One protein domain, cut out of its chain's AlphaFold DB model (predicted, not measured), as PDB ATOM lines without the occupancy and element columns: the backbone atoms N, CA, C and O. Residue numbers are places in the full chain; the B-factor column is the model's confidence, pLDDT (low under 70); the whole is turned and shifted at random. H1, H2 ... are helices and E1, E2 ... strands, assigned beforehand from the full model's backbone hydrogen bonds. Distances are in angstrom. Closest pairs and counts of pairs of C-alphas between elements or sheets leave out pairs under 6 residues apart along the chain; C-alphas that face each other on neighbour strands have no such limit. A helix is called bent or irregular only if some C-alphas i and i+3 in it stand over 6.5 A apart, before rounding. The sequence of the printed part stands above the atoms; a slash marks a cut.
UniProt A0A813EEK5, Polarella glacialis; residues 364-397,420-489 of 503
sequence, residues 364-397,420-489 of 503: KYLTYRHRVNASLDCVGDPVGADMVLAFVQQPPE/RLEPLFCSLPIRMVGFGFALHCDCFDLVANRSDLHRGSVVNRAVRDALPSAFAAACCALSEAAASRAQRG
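AT A GLANCE: This is residues 364 to 397 and 420 to 489 of the 503 residues of a protein of Polarella glacialis (UniProt A0A813EEK5). A strongly twisted sheet of five strands has the long hairpin of E1 and E2 at one side and the short strands E5, E3 and E4 at the other; the bent helix H1 covers part of one face, crossing slantwise over E1 and E2, and its residues 479 to 488 stick out with Gly 489. The 104 printed residues run E1 E2 E3 E4 E5 H1, a mixed class; the mixed sheet's order is E1 E2 E5 E3 E4. The whole is elongated, 52 by 30 by 18 A, only just compact and close to loose, with a radius of gyration of the C-alphas of 15.5 A.

HOW THE PARTS SIT: E1, residues 364 to 374, and E2, residues 383 to 392, are an antiparallel hairpin, with N 368 and O 389 2.8 A apart. E5, residues 438 to 441, is antiparallel to E2, with N 388 and O 440 at 2.8 A. E3, residues 422 to 426, is parallel to E5, with N 425 and O 439 at 2.8 A. E4, residues 428 to 433, forms a hairpin with E3, with N 424 and O 431 at 2.8 A. H1, residues 458 to 488, was assigned as one helix by its hydrogen bonds but is bent, C-alphas 465 and 468 being 7.0 A apart; its arms H1a, 458 to 465, and H1b, 468 to 488, stand at a steep tilt of 48 degrees. The two arms are on the same face, two layers with the sheet. H1b lies over E1 and E2 at a height over the sheet of 8.8 A, and its closest C-alphas to E1 are Ala 470 and His 370, 5.7 A. In both arms every O i to N i+4 pair is within hydrogen-bond range.

IN THESE COORDINATES: E1 begins at C-alpha 364 (182.887, 115.233, 199.032) and spans 30.1 A; E2 spans 28.8 A. H1b spans 30.6 A and ends at C-alpha 488 (203.130, 110.981, 198.673).

THE WHOLE: The C-alphas of Val 379 and Gly 489 are the farthest apart, 52.3 A. Residues 398 to 419 are not printed, and the gap is 17.0 A. The link E5 to H1 is long. Confidence is under 70 for residues 374 to 384, 394 to 397, 420, 448 to 449 and 485 to 489.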
ATOM      1  N   LYS A 364     182.002 116.404 199.018       82.44
ATOM      2  CA  LYS A 364     182.887 115.233 199.032       82.44
ATOM      3  C   LYS A 364     182.756 114.462 200.337       82.44
ATOM      4  O   LYS A 364     182.817 115.041 201.423       82.44
ATOM      5  N   TYR A 365     182.646 113.151 200.207       83.06
ATOM      6  CA  TYR A 365     182.503 112.203 201.297       83.06
ATOM      7  C   TYR A 365     183.598 111.150 201.245       83.06
ATOM      8  O   TYR A 365     183.935 110.643 200.173       83.06
ATOM      9  N   LEU A 366     184.096 110.776 202.420       86.25
ATOM     10  CA  LEU A 366     184.787 109.511 202.632       86.25
ATOM     11  C   LEU A 366     183.791 108.518 203.201       86.25
ATOM     12  O   LEU A 366     183.242 108.738 204.275       86.25
ATOM     13  N   THR A 367     183.553 107.433 202.480       88.00
ATOM     14  CA  THR A 367     182.662 106.364 202.906       88.00
ATOM     15  C   THR A 367     183.485 105.156 203.332       88.00
ATOM     16  O   THR A 367     184.344 104.688 202.590       88.00
ATOM     17  N   TYR A 368     183.242 104.656 204.539       89.31
ATOM     18  CA  TYR A 368     183.839 103.430 205.054       89.31
ATOM     19  C   TYR A 368     182.777 102.341 205.147       89.31
ATOM     20  O   TYR A 368     181.769 102.511 205.831       89.31
ATOM     21  N   ARG A 369     183.003 101.218 204.465       89.00
ATOM     22  CA  ARG A 369     182.104 100.063 204.467       89.00
ATOM     23  C   ARG A 369     182.584  98.995 205.444       89.00
ATOM     24  O   ARG A 369     183.667  98.438 205.279       89.00
ATOM     25  N   HIS A 370     181.720  98.649 206.387       88.25
ATOM     26  CA  HIS A 370     181.911  97.610 207.388       88.25
ATOM     27  C   HIS A 370     180.878  96.491 207.210       88.25
ATOM     28  O   HIS A 370     179.688  96.759 207.049       88.25
ATOM     29  N   ARG A 371     181.314  95.230 207.262       84.94
ATOM     30  CA  ARG A 371     180.412  94.079 207.138       84.94
ATOM     31  C   ARG A 371     179.932  93.637 208.514       84.94
ATOM     32  O   ARG A 371     180.727  93.182 209.330       84.94
ATOM     33  N   VAL A 372     178.630  93.733 208.744       77.88
ATOM     34  CA  VAL A 372     177.961  93.265 209.958       77.88
ATOM     35  C   VAL A 372     177.495  91.834 209.739       77.88
ATOM     36  O   VAL A 372     176.767  91.549 208.790       77.88
ATOM     37  N   ASN A 373     177.884  90.934 210.636       70.25
ATOM     38  CA  ASN A 373     177.339  89.582 210.683       70.25
ATOM     39  C   ASN A 373     176.226  89.556 211.735       70.25
ATOM     40  O   ASN A 373     176.494  89.341 212.916       70.25
ATOM     41  N   ALA A 374     174.983  89.807 211.323       59.31
ATOM     42  CA  ALA A 374     173.840  89.677 212.218       59.31
ATOM     43  C   ALA A 374     173.443  88.195 212.303       59.31
ATOM     44  O   ALA A 374     172.889  87.632 211.355       59.31
ATOM     45  N   SER A 375     173.754  87.545 213.427       53.50
ATOM     46  CA  SER A 375     173.194  86.229 213.741       53.50
ATOM     47  C   SER A 375     171.756  86.439 214.216       53.50
ATOM     48  O   SER A 375     171.518  87.104 215.220       53.50
ATOM     49  N   LEU A 376     170.788  85.960 213.436       53.69
ATOM     50  CA  LEU A 376     169.385  85.934 213.840       53.69
ATOM     51  C   LEU A 376     169.166  84.631 214.615       53.69
ATOM     52  O   LEU A 376     169.362  83.558 214.049       53.69
ATOM     53  N   ASP A 377     168.734  84.715 215.874       45.75
ATOM     54  CA  ASP A 377     168.532  83.577 216.794       45.75
ATOM     55  C   ASP A 377     167.417  82.580 216.379       45.75
ATOM     56  O   ASP A 377     166.897  81.818 217.193       45.75
ATOM     57  N   CYS A 378     167.024  82.530 215.105       40.81
ATOM     58  CA  CYS A 378     166.038  81.587 214.594       40.81
ATOM     59  C   CYS A 378     166.380  81.115 213.170       40.81
ATOM     60  O   CYS A 378     166.153  81.822 212.190       40.81
ATOM     61  N   VAL A 379     166.913  79.884 213.105       39.38
ATOM     62  CA  VAL A 379     167.037  78.984 211.936       39.38
ATOM     63  C   VAL A 379     167.225  79.729 210.607       39.38
ATOM     64  O   VAL A 379     166.315  79.835 209.786       39.38
ATOM     65  N   GLY A 380     168.421  80.268 210.398       49.72
ATOM     66  CA  GLY A 380     168.831  80.857 209.127       49.72
ATOM     67  C   GLY A 380     170.295  81.277 209.163       49.72
ATOM     68  O   GLY A 380     170.807  81.632 210.224       49.72
ATOM     69  N   ASP A 381     170.964  81.217 208.010       45.53
ATOM     70  CA  ASP A 381     172.336  81.704 207.856       45.53
ATOM     71  C   ASP A 381     172.451  83.179 208.290       45.53
ATOM     72  O   ASP A 381     171.500  83.949 208.104       45.53
ATOM     73  N   PRO A 382     173.602  83.602 208.852       53.22
ATOM     74  CA  PRO A 382     173.823  84.991 209.237       53.22
ATOM     75  C   PRO A 382     173.595  85.915 208.039       53.22
ATOM     76  O   PRO A 382     174.199  85.751 206.975       53.22
ATOM     77  N   VAL A 383     172.727  86.913 208.216       56.47
ATOM     78  CA  VAL A 383     172.501  87.932 207.190       56.47
ATOM     79  C   VAL A 383     173.683  88.889 207.259       56.47
ATOM     80  O   VAL A 383     173.815  89.674 208.198       56.47
ATOM     81  N   GLY A 384     174.580  88.782 206.279       64.31
ATOM     82  CA  GLY A 384     175.647  89.756 206.087       64.31
ATOM     83  C   GLY A 384     175.045  91.073 205.611       64.31
ATOM     84  O   GLY A 384     174.485  91.119 204.516       64.31
ATOM     85  N   ALA A 385     175.162  92.122 206.418       71.25
ATOM     86  CA  ALA A 385     174.721  93.466 206.071       71.25
ATOM     87  C   ALA A 385     175.923  94.393 205.885       71.25
ATOM     88  O   ALA A 385     176.881  94.340 206.657       71.25
ATOM     89  N   ASP A 386     175.869  95.255 204.873       81.44
ATOM     90  CA  ASP A 386     176.871  96.298 204.682       81.44
ATOM     91  C   ASP A 386     176.413  97.555 205.443       81.44
ATOM     92  O   ASP A 386     175.380  98.155 205.140       81.44
ATOM     93  N   MET A 387     177.181  97.934 206.464       88.31
ATOM     94  CA  MET A 387     177.065  99.211 207.163       88.31
ATOM     95  C   MET A 387     178.050 100.190 206.530       88.31
ATOM     96  O   MET A 387     179.216  99.848 206.332       88.31
ATOM     97  N   VAL A 388     177.609 101.402 206.212       89.38
ATOM     98  CA  VAL A 388     178.473 102.428 205.622       89.38
ATOM     99  C   VAL A 388     178.440 103.685 206.476       89.38
ATOM    100  O   VAL A 388     177.373 104.232 206.743       89.38
ATOM    101  N   LEU A 389     179.619 104.142 206.891       91.19
ATOM    102  CA  LEU A 389     179.816 105.404 207.593       91.19
ATOM    103  C   LEU A 389     180.343 106.422 206.586       91.19
ATOM    104  O   LEU A 389     181.335 106.149 205.914       91.19
ATOM    105  N   ALA A 390     179.694 107.573 206.461       89.06
ATOM    106  CA  ALA A 390     180.082 108.621 205.530       89.06
ATOM    107  C   ALA A 390     180.489 109.898 206.271       89.06
ATOM    108  O   ALA A 390     179.685 110.530 206.957       89.06
ATOM    109  N   PHE A 391     181.744 110.287 206.081       87.00
ATOM    110  CA  PHE A 391     182.375 111.450 206.691       87.00
ATOM    111  C   PHE A 391     182.517 112.562 205.654       87.00
ATOM    112  O   PHE A 391     183.023 112.335 204.552       87.00
ATOM    113  N   VAL A 392     182.083 113.772 205.996       81.25
ATOM    114  CA  VAL A 392     182.225 114.954 205.135       81.25
ATOM    115  C   VAL A 392     183.703 115.365 205.088       81.25
ATOM    116  O   VAL A 392     184.283 115.641 206.133       81.25
ATOM    117  N   GLN A 393     184.325 115.421 203.899       72.56
ATOM    118  CA  GLN A 393     185.755 115.762 203.768       72.56
ATOM    119  C   GLN A 393     186.051 117.251 203.965       72.56
ATOM    120  O   GLN A 393     187.096 117.589 204.509       72.56
ATOM    121  N   GLN A 394     185.152 118.131 203.525       59.03
ATOM    122  CA  GLN A 394     185.211 119.576 203.743       59.03
ATOM    123  C   GLN A 394     183.762 120.091 203.827       59.03
ATOM    124  O   GLN A 394     182.953 119.739 202.959       59.03
ATOM    125  N   PRO A 395     183.378 120.885 204.847       46.69
ATOM    126  CA  PRO A 395     182.226 121.769 204.703       46.69
ATOM    127  C   PRO A 395     182.486 122.713 203.512       46.69
ATOM    128  O   PRO A 395     183.652 122.994 203.233       46.69
ATOM    129  N   PRO A 396     181.455 123.174 202.782       40.75
ATOM    130  CA  PRO A 396     181.659 124.117 201.685       40.75
ATOM    131  C   PRO A 396     182.485 125.308 202.183       40.75
ATOM    132  O   PRO A 396     182.207 125.818 203.269       40.75
ATOM    133  N   GLU A 397     183.509 125.704 201.421       37.28
ATOM    134  CA  GLU A 397     184.323 126.886 201.710       37.28
ATOM    135  C   GLU A 397     183.387 128.072 201.976       37.28
ATOM    136  O   GLU A 397     182.693 128.555 201.078       37.28
ATOM    137  N   ARG A 420     176.574 118.214 215.510       65.88
ATOM    138  CA  ARG A 420     176.553 118.107 214.052       65.88
ATOM    139  C   ARG A 420     175.652 116.930 213.703       65.88
ATOM    140  O   ARG A 420     176.033 115.769 213.854       65.88
ATOM    141  N   LEU A 421     174.411 117.250 213.351       78.69
ATOM    142  CA  LEU A 421     173.400 116.269 213.017       78.69
ATOM    143  C   LEU A 421     173.653 115.791 211.592       78.69
ATOM    144  O   LEU A 421     173.657 116.586 210.656       78.69
ATOM    145  N   GLU A 422     173.850 114.491 211.441       83.06
ATOM    146  CA  GLU A 422     174.008 113.844 210.146       83.06
ATOM    147  C   GLU A 422     172.910 112.784 209.965       83.06
ATOM    148  O   GLU A 422     172.410 112.238 210.952       83.06
ATOM    149  N   PRO A 423     172.476 112.500 208.728       84.19
ATOM    150  CA  PRO A 423     171.355 111.602 208.498       84.19
ATOM    151  C   PRO A 423     171.695 110.116 208.685       84.19
ATOM    152  O   PRO A 423     172.790 109.641 208.375       84.19
ATOM    153  N   LEU A 424     170.698 109.369 209.149       87.06
ATOM    154  CA  LEU A 424     170.605 107.917 209.069       87.06
ATOM    155  C   LEU A 424     169.908 107.530 207.758       87.06
ATOM    156  O   LEU A 424     168.934 108.174 207.372       87.06
ATOM    157  N   PHE A 425     170.360 106.462 207.108       85.25
ATOM    158  CA  PHE A 425     169.878 106.042 205.799       85.25
ATOM    159  C   PHE A 425     169.541 104.558 205.723       85.25
ATOM    160  O   PHE A 425     170.286 103.710 206.216       85.25
ATOM    161  N   CYS A 426     168.500 104.259 204.952       80.12
ATOM    162  CA  CYS A 426     168.252 102.960 204.328       80.12
ATOM    163  C   CYS A 426     167.908 103.240 202.862       80.12
ATOM    164  O   CYS A 426     166.762 103.551 202.536       80.12
ATOM    165  N   SER A 427     168.931 103.252 201.995       76.62
ATOM    166  CA  SER A 427     168.943 103.884 200.660       76.62
ATOM    167  C   SER A 427     168.649 105.391 200.630       76.62
ATOM    168  O   SER A 427     169.459 106.149 200.102       76.62
ATOM    169  N   LEU A 428     167.537 105.839 201.214       80.56
ATOM    170  CA  LEU A 428     167.169 107.247 201.379       80.56
ATOM    171  C   LEU A 428     167.331 107.703 202.840       80.56
ATOM    172  O   LEU A 428     167.389 106.855 203.739       80.56
ATOM    173  N   PRO A 429     167.440 109.024 203.084       80.94
ATOM    174  CA  PRO A 429     167.487 109.571 204.436       80.94
ATOM    175  C   PRO A 429     166.210 109.222 205.206       80.94
ATOM    176  O   PRO A 429     165.110 109.360 204.681       80.94
ATOM    177  N   ILE A 430     166.368 108.789 206.454       81.75
ATOM    178  CA  ILE A 430     165.272 108.445 207.371       81.75
ATOM    179  C   ILE A 430     165.084 109.579 208.380       81.75
ATOM    180  O   ILE A 430     164.012 110.159 208.497       81.75
ATOM    181  N   ARG A 431     166.153 109.908 209.116       79.88
ATOM    182  CA  ARG A 431     166.149 110.915 210.186       79.88
ATOM    183  C   ARG A 431     167.546 111.444 210.462       79.88
ATOM    184  O   ARG A 431     168.530 110.778 210.160       79.88
ATOM    185  N   MET A 432     167.628 112.585 211.132       82.12
ATOM    186  CA  MET A 432     168.889 113.138 211.622       82.12
ATOM    187  C   MET A 432     169.319 112.506 212.959       82.12
ATOM    188  O   MET A 432     168.482 112.244 213.831       82.12
ATOM    189  N   VAL A 433     170.624 112.277 213.128       82.44
ATOM    190  CA  VAL A 433     171.264 111.712 214.329       82.44
ATOM    191  C   VAL A 433     172.557 112.463 214.676       82.44
ATOM    192  O   VAL A 433     173.251 112.978 213.809       82.44
ATOM    193  N   GLY A 434     172.902 112.536 215.963       82.88
ATOM    194  CA  GLY A 434     174.017 113.353 216.467       82.88
ATOM    195  C   GLY A 434     175.411 112.725 216.372       82.88
ATOM    196  O   GLY A 434     176.236 112.989 217.240       82.88
ATOM    197  N   PHE A 435     175.676 111.870 215.380       81.00
ATOM    198  CA  PHE A 435     176.964 111.171 215.260       81.00
ATOM    199  C   PHE A 435     178.074 112.003 214.598       81.00
ATOM    200  O   PHE A 435     179.232 111.598 214.633       81.00
ATOM    201  N   GLY A 436     177.754 113.137 213.960       83.75
ATOM    202  CA  GLY A 436     178.720 113.904 213.163       83.75
ATOM    203  C   GLY A 436     179.189 113.206 211.877       83.75
ATOM    204  O   GLY A 436     180.018 113.756 211.154       83.75
ATOM    205  N   PHE A 437     178.646 112.023 211.570       87.31
ATOM    206  CA  PHE A 437     178.796 111.302 210.307       87.31
ATOM    207  C   PHE A 437     177.458 110.679 209.895       87.31
ATOM    208  O   PHE A 437     176.634 110.323 210.740       87.31
ATOM    209  N   ALA A 438     177.258 110.521 208.590       88.69
ATOM    210  CA  ALA A 438     176.086 109.856 208.039       88.69
ATOM    211  C   ALA A 438     176.221 108.331 208.174       88.69
ATOM    212  O   ALA A 438     177.294 107.776 207.920       88.69
ATOM    213  N   LEU A 439     175.140 107.645 208.549       90.06
ATOM    214  CA  LEU A 439     175.131 106.194 208.766       90.06
ATOM    215  C   LEU A 439     174.105 105.518 207.864       90.06
ATOM    216  O   LEU A 439     172.916 105.803 207.954       90.06
ATOM    217  N   HIS A 440     174.552 104.567 207.054       89.06
ATOM    218  CA  HIS A 440     173.700 103.790 206.164       89.06
ATOM    219  C   HIS A 440     173.763 102.297 206.468       89.06
ATOM    220  O   HIS A 440     174.842 101.748 206.702       89.06
ATOM    221  N   CYS A 441     172.614 101.627 206.396       85.88
ATOM    222  CA  CYS A 441     172.555 100.173 206.350       85.88
ATOM    223  C   CYS A 441     171.349  99.693 205.531       85.88
ATOM    224  O   CYS A 441     170.211 100.053 205.827       85.88
ATOM    225  N   ASP A 442     171.599  98.827 204.542       76.31
ATOM    226  CA  ASP A 442     170.566  98.277 203.643       76.31
ATOM    227  C   ASP A 442     169.529  97.398 204.364       76.31
ATOM    228  O   ASP A 442     168.454  97.131 203.831       76.31
ATOM    229  N   CYS A 443     169.865  96.887 205.552       78.31
ATOM    230  CA  CYS A 443     169.021  95.962 206.300       78.31
ATOM    231  C   CYS A 443     168.276  96.620 207.463       78.31
ATOM    232  O   CYS A 443     167.741  95.898 208.306       78.31
ATOM    233  N   PHE A 444     168.274  97.954 207.562       84.56
ATOM    234  CA  PHE A 444     167.477  98.611 208.589       84.56
ATOM    235  C   PHE A 444     166.004  98.250 208.423       84.56
ATOM    236  O   PHE A 444     165.403  98.427 207.364       84.56
ATOM    237  N   ASP A 445     165.439  97.744 209.507       80.56
ATOM    238  CA  ASP A 445     164.030  97.430 209.625       80.56
ATOM    239  C   ASP A 445     163.292  98.709 210.022       80.56
ATOM    240  O   ASP A 445     163.527  99.270 211.099       80.56
ATOM    241  N   LEU A 446     162.464  99.225 209.123       82.56
ATOM    242  CA  LEU A 446     161.793 100.510 209.297       82.56
ATOM    243  C   LEU A 446     160.375 100.307 209.823       82.56
ATOM    244  O   LEU A 446     159.754  99.268 209.606       82.56
ATOM    245  N   VAL A 447     159.831 101.323 210.487       76.62
ATOM    246  CA  VAL A 447     158.382 101.382 210.726       76.62
ATOM    247  C   VAL A 447     157.618 101.501 209.398       76.62
ATOM    248  O   VAL A 447     158.197 101.824 208.360       76.62
ATOM    249  N   ALA A 448     156.311 101.225 209.407       68.31
ATOM    250  CA  ALA A 448     155.515 101.092 208.180       68.31
ATOM    251  C   ALA A 448     155.541 102.343 207.275       68.31
ATOM    252  O   ALA A 448     155.558 102.210 206.054       68.31
ATOM    253  N   ASN A 449     155.615 103.532 207.881       66.06
ATOM    254  CA  ASN A 449     155.727 104.828 207.202       66.06
ATOM    255  C   ASN A 449     157.147 105.167 206.706       66.06
ATOM    256  O   ASN A 449     157.362 106.218 206.109       66.06
ATOM    257  N   ARG A 450     158.126 104.295 206.984       73.81
ATOM    258  CA  ARG A 450     159.552 104.448 206.665       73.81
ATOM    259  C   ARG A 450     160.228 105.696 207.256       73.81
ATOM    260  O   ARG A 450     161.339 106.011 206.837       73.81
ATOM    261  N   SER A 451     159.619 106.369 208.240       75.00
ATOM    262  CA  SER A 451     160.169 107.594 208.848       75.00
ATOM    263  C   SER A 451     161.135 107.340 210.010       75.00
ATOM    264  O   SER A 451     161.897 108.230 210.386       75.00
ATOM    265  N   ASP A 452     161.155 106.129 210.577       83.50
ATOM    266  CA  ASP A 452     162.065 105.770 211.670       83.50
ATOM    267  C   ASP A 452     162.426 104.274 211.671       83.50
ATOM    268  O   ASP A 452     161.870 103.451 210.933       83.50
ATOM    269  N   LEU A 453     163.367 103.906 212.538       85.12
ATOM    270  CA  LEU A 453     163.745 102.523 212.798       85.12
ATOM    271  C   LEU A 453     162.724 101.819 213.699       85.12
ATOM    272  O   LEU A 453     162.309 102.335 214.740       85.12
ATOM    273  N   HIS A 454     162.402 100.569 213.371       83.31
ATOM    274  CA  HIS A 454     161.598  99.718 214.238       83.31
ATOM    275  C   HIS A 454     162.387  99.339 215.507       83.31
ATOM    276  O   HIS A 454     163.343  98.554 215.463       83.31
ATOM    277  N   ARG A 455     161.984  99.875 216.669       82.88
ATOM    278  CA  ARG A 455     162.698  99.704 217.956       82.88
ATOM    279  C   ARG A 455     162.799  98.244 218.414       82.88
ATOM    280  O   ARG A 455     163.781  97.851 219.044       82.88
ATOM    281  N   GLY A 456     161.798  97.431 218.077       81.62
ATOM    282  CA  GLY A 456     161.746  96.009 218.418       81.62
ATOM    283  C   GLY A 456     162.620  95.112 217.536       81.62
ATOM    284  O   GLY A 456     162.797  93.938 217.866       81.62
ATOM    285  N   SER A 457     163.207  95.635 216.455       83.12
ATOM    286  CA  SER A 457     163.900  94.809 215.465       83.12
ATOM    287  C   SER A 457     165.222  94.238 215.976       83.12
ATOM    288  O   SER A 457     166.088  94.964 216.471       83.12
ATOM    289  N   VAL A 458     165.396  92.921 215.821       82.38
ATOM    290  CA  VAL A 458     166.661  92.224 216.113       82.38
ATOM    291  C   VAL A 458     167.773  92.730 215.192       82.38
ATOM    292  O   VAL A 458     168.892  92.948 215.649       82.38
ATOM    293  N   VAL A 459     167.452  92.987 213.922       81.50
ATOM    294  CA  VAL A 459     168.422  93.453 212.922       81.50
ATOM    295  C   VAL A 459     168.948  94.841 213.284       81.50
ATOM    296  O   VAL A 459     170.159  95.044 213.329       81.50
ATOM    297  N   ASN A 460     168.061  95.773 213.649       87.31
ATOM    298  CA  ASN A 460     168.474  97.118 214.063       87.31
ATOM    299  C   ASN A 460     169.358  97.096 215.314       87.31
ATOM    300  O   ASN A 460     170.317  97.863 215.398       87.31
ATOM    301  N   ARG A 461     169.072  96.204 216.277       86.31
ATOM    302  CA  ARG A 461     169.935  96.015 217.455       86.31
ATOM    303  C   ARG A 461     171.312  95.486 217.069       86.31
ATOM    304  O   ARG A 461     172.300  96.029 217.544       86.31
ATOM    305  N   ALA A 462     171.388  94.511 216.166       84.06
ATOM    306  CA  ALA A 462     172.665  93.993 215.681       84.06
ATOM    307  C   ALA A 462     173.505  95.077 214.979       84.06
ATOM    308  O   ALA A 462     174.703  95.186 215.233       84.06
ATOM    309  N   VAL A 463     172.884  95.922 214.147       86.88
ATOM    310  CA  VAL A 463     173.573  97.056 213.500       86.88
ATOM    311  C   VAL A 463     174.050  98.077 214.536       86.88
ATOM    312  O   VAL A 463     175.200  98.511 214.478       86.88
ATOM    313  N   ARG A 464     173.206  98.421 215.519       89.56
ATOM    314  CA  ARG A 464     173.569  99.304 216.639       89.56
ATOM    315  C   ARG A 464     174.772  98.765 217.416       89.56
ATOM    316  O   ARG A 464     175.683  99.529 217.714       89.56
ATOM    317  N   ASP A 465     174.779  97.475 217.734       89.19
ATOM    318  CA  ASP A 465     175.823  96.853 218.554       89.19
ATOM    319  C   ASP A 465     177.151  96.712 217.787       89.19
ATOM    320  O   ASP A 465     178.220  96.746 218.392       89.19
ATOM    321  N   ALA A 466     177.100  96.631 216.453       89.31
ATOM    322  CA  ALA A 466     178.279  96.631 215.587       89.31
ATOM    323  C   ALA A 466     178.857  98.036 215.318       89.31
ATOM    324  O   ALA A 466     180.018  98.152 214.917       89.31
ATOM    325  N   LEU A 467     178.077  99.106 215.529       91.31
ATOM    326  CA  LEU A 467     178.467 100.479 215.193       91.31
ATOM    327  C   LEU A 467     179.779 100.937 215.864       91.31
ATOM    328  O   LEU A 467     180.606 101.510 215.155       91.31
ATOM    329  N   PRO A 468     180.049 100.674 217.162       93.06
ATOM    330  CA  PRO A 468     181.309 101.090 217.787       93.06
ATOM    331  C   PRO A 468     182.541 100.459 217.128       93.06
ATOM    332  O   PRO A 468     183.539 101.140 216.890       93.06
ATOM    333  N   SER A 469     182.467  99.170 216.785       91.00
ATOM    334  CA  SER A 469     183.550  98.463 216.094       91.00
ATOM    335  C   SER A 469     183.732  98.966 214.663       91.00
ATOM    336  O   SER A 469     184.864  99.151 214.220       91.00
ATOM    337  N   ALA A 470     182.629  99.233 213.958       91.56
ATOM    338  CA  ALA A 470     182.661  99.820 212.623       91.56
ATOM    339  C   ALA A 470     183.299 101.217 212.630       91.56
ATOM    340  O   ALA A 470     184.130 101.513 211.775       91.56
ATOM    341  N   PHE A 471     182.959 102.046 213.620       93.06
ATOM    342  CA  PHE A 471     183.524 103.380 213.797       93.06
ATOM    343  C   PHE A 471     185.023 103.333 214.104       93.06
ATOM    344  O   PHE A 471     185.798 104.006 213.431       93.06
ATOM    345  N   ALA A 472     185.456 102.485 215.042       92.62
ATOM    346  CA  ALA A 472     186.877 102.321 215.348       92.62
ATOM    347  C   ALA A 472     187.683 101.887 214.110       92.62
ATOM    348  O   ALA A 472     188.742 102.447 213.825       92.62
ATOM    349  N   ALA A 473     187.152 100.938 213.335       90.94
ATOM    350  CA  ALA A 473     187.781 100.491 212.098       90.94
ATOM    351  C   ALA A 473     187.813 101.593 211.022       90.94
ATOM    352  O   ALA A 473     188.810 101.723 210.311       90.94
ATOM    353  N   ALA A 474     186.764 102.418 210.937       91.19
ATOM    354  CA  ALA A 474     186.733 103.584 210.061       91.19
ATOM    355  C   ALA A 474     187.815 104.604 210.440       91.19
ATOM    356  O   ALA A 474     188.538 105.066 209.561       91.19
ATOM    357  N   CYS A 475     187.979 104.914 211.731       90.50
ATOM    358  CA  CYS A 475     189.033 105.808 212.216       90.50
ATOM    359  C   CYS A 475     190.427 105.295 211.840       90.50
ATOM    360  O   CYS A 475     191.211 106.052 211.275       90.50
ATOM    361  N   CYS A 476     190.717 104.006 212.062       89.31
ATOM    362  CA  CYS A 476     191.989 103.411 211.645       89.31
ATOM    363  C   CYS A 476     192.221 103.560 210.135       89.31
ATOM    364  O   CYS A 476     193.279 104.029 209.719       89.31
ATOM    365  N   ALA A 477     191.212 103.239 209.319       87.25
ATOM    366  CA  ALA A 477     191.306 103.350 207.866       87.25
ATOM    367  C   ALA A 477     191.526 104.800 207.393       87.25
ATOM    368  O   ALA A 477     192.298 105.049 206.466       87.25
ATOM    369  N   LEU A 478     190.871 105.768 208.041       85.31
ATOM    370  CA  LEU A 478     191.045 107.194 207.766       85.31
ATOM    371  C   LEU A 478     192.454 107.672 208.142       85.31
ATOM    372  O   LEU A 478     193.081 108.383 207.354       85.31
ATOM    373  N   SER A 479     192.979 107.255 209.299       85.69
ATOM    374  CA  SER A 479     194.347 107.573 209.723       85.69
ATOM    375  C   SER A 479     195.395 106.980 208.776       85.69
ATOM    376  O   SER A 479     196.346 107.670 208.411       85.69
ATOM    377  N   GLU A 480     195.209 105.735 208.330       84.25
ATOM    378  CA  GLU A 480     196.073 105.093 207.331       84.25
ATOM    379  C   GLU A 480     196.067 105.867 206.009       84.25
ATOM    380  O   GLU A 480     197.128 106.205 205.480       84.25
ATOM    381  N   ALA A 481     194.882 106.234 205.513       79.31
ATOM    382  CA  ALA A 481     194.744 107.012 204.287       79.31
ATOM    383  C   ALA A 481     195.425 108.391 204.391       79.31
ATOM    384  O   ALA A 481     196.084 108.835 203.444       79.31
ATOM    385  N   ALA A 482     195.308 109.061 205.543       77.56
ATOM    386  CA  ALA A 482     195.972 110.336 205.807       77.56
ATOM    387  C   ALA A 482     197.505 110.191 205.841       77.56
ATOM    388  O   ALA A 482     198.219 110.979 205.213       77.56
ATOM    389  N   ALA A 483     198.021 109.149 206.498       76.75
ATOM    390  CA  ALA A 483     199.453 108.858 206.552       76.75
ATOM    391  C   ALA A 483     200.041 108.549 205.163       76.75
ATOM    392  O   ALA A 483     201.090 109.092 204.804       76.75
ATOM    393  N   SER A 484     199.353 107.745 204.345       72.62
ATOM    394  CA  SER A 484     199.766 107.471 202.960       72.62
ATOM    395  C   SER A 484     199.816 108.745 202.107       72.62
ATOM    396  O   SER A 484     200.709 108.897 201.269       72.62
ATOM    397  N   ARG A 485     198.904 109.701 202.338       66.69
ATOM    398  CA  ARG A 485     198.894 110.996 201.640       66.69
ATOM    399  C   ARG A 485     200.084 111.870 202.030       66.69
ATOM    400  O   ARG A 485     200.727 112.432 201.146       66.69
ATOM    401  N   ALA A 486     200.416 111.942 203.317       65.94
ATOM    402  CA  ALA A 486     201.573 112.697 203.802       65.94
ATOM    403  C   ALA A 486     202.908 112.155 203.256       65.94
ATOM    404  O   ALA A 486     203.854 112.917 203.058       65.94
ATOM    405  N   GLN A 487     202.989 110.850 202.980       61.56
ATOM    406  CA  GLN A 487     204.161 110.238 202.351       61.56
ATOM    407  C   GLN A 487     204.267 110.559 200.851       61.56
ATOM    408  O   GLN A 487     205.366 110.851 200.389       61.56
ATOM    409  N   ARG A 488     203.150 110.584 200.102       60.19
ATOM    410  CA  ARG A 488     203.130 110.981 198.673       60.19
ATOM    411  C   ARG A 488     203.332 112.486 198.459       60.19
ATOM    412  O   ARG A 488     204.006 112.883 197.516       60.19
ATOM    413  N   GLY A 489     202.805 113.328 199.346       51.16
ATOM    414  CA  GLY A 489     202.996 114.783 199.289       51.16
ATOM    415  C   GLY A 489     204.423 115.244 199.609       51.16
ATOM    416  O   GLY A 489     204.772 116.376 199.315       51.16
TER     417      GLY A 489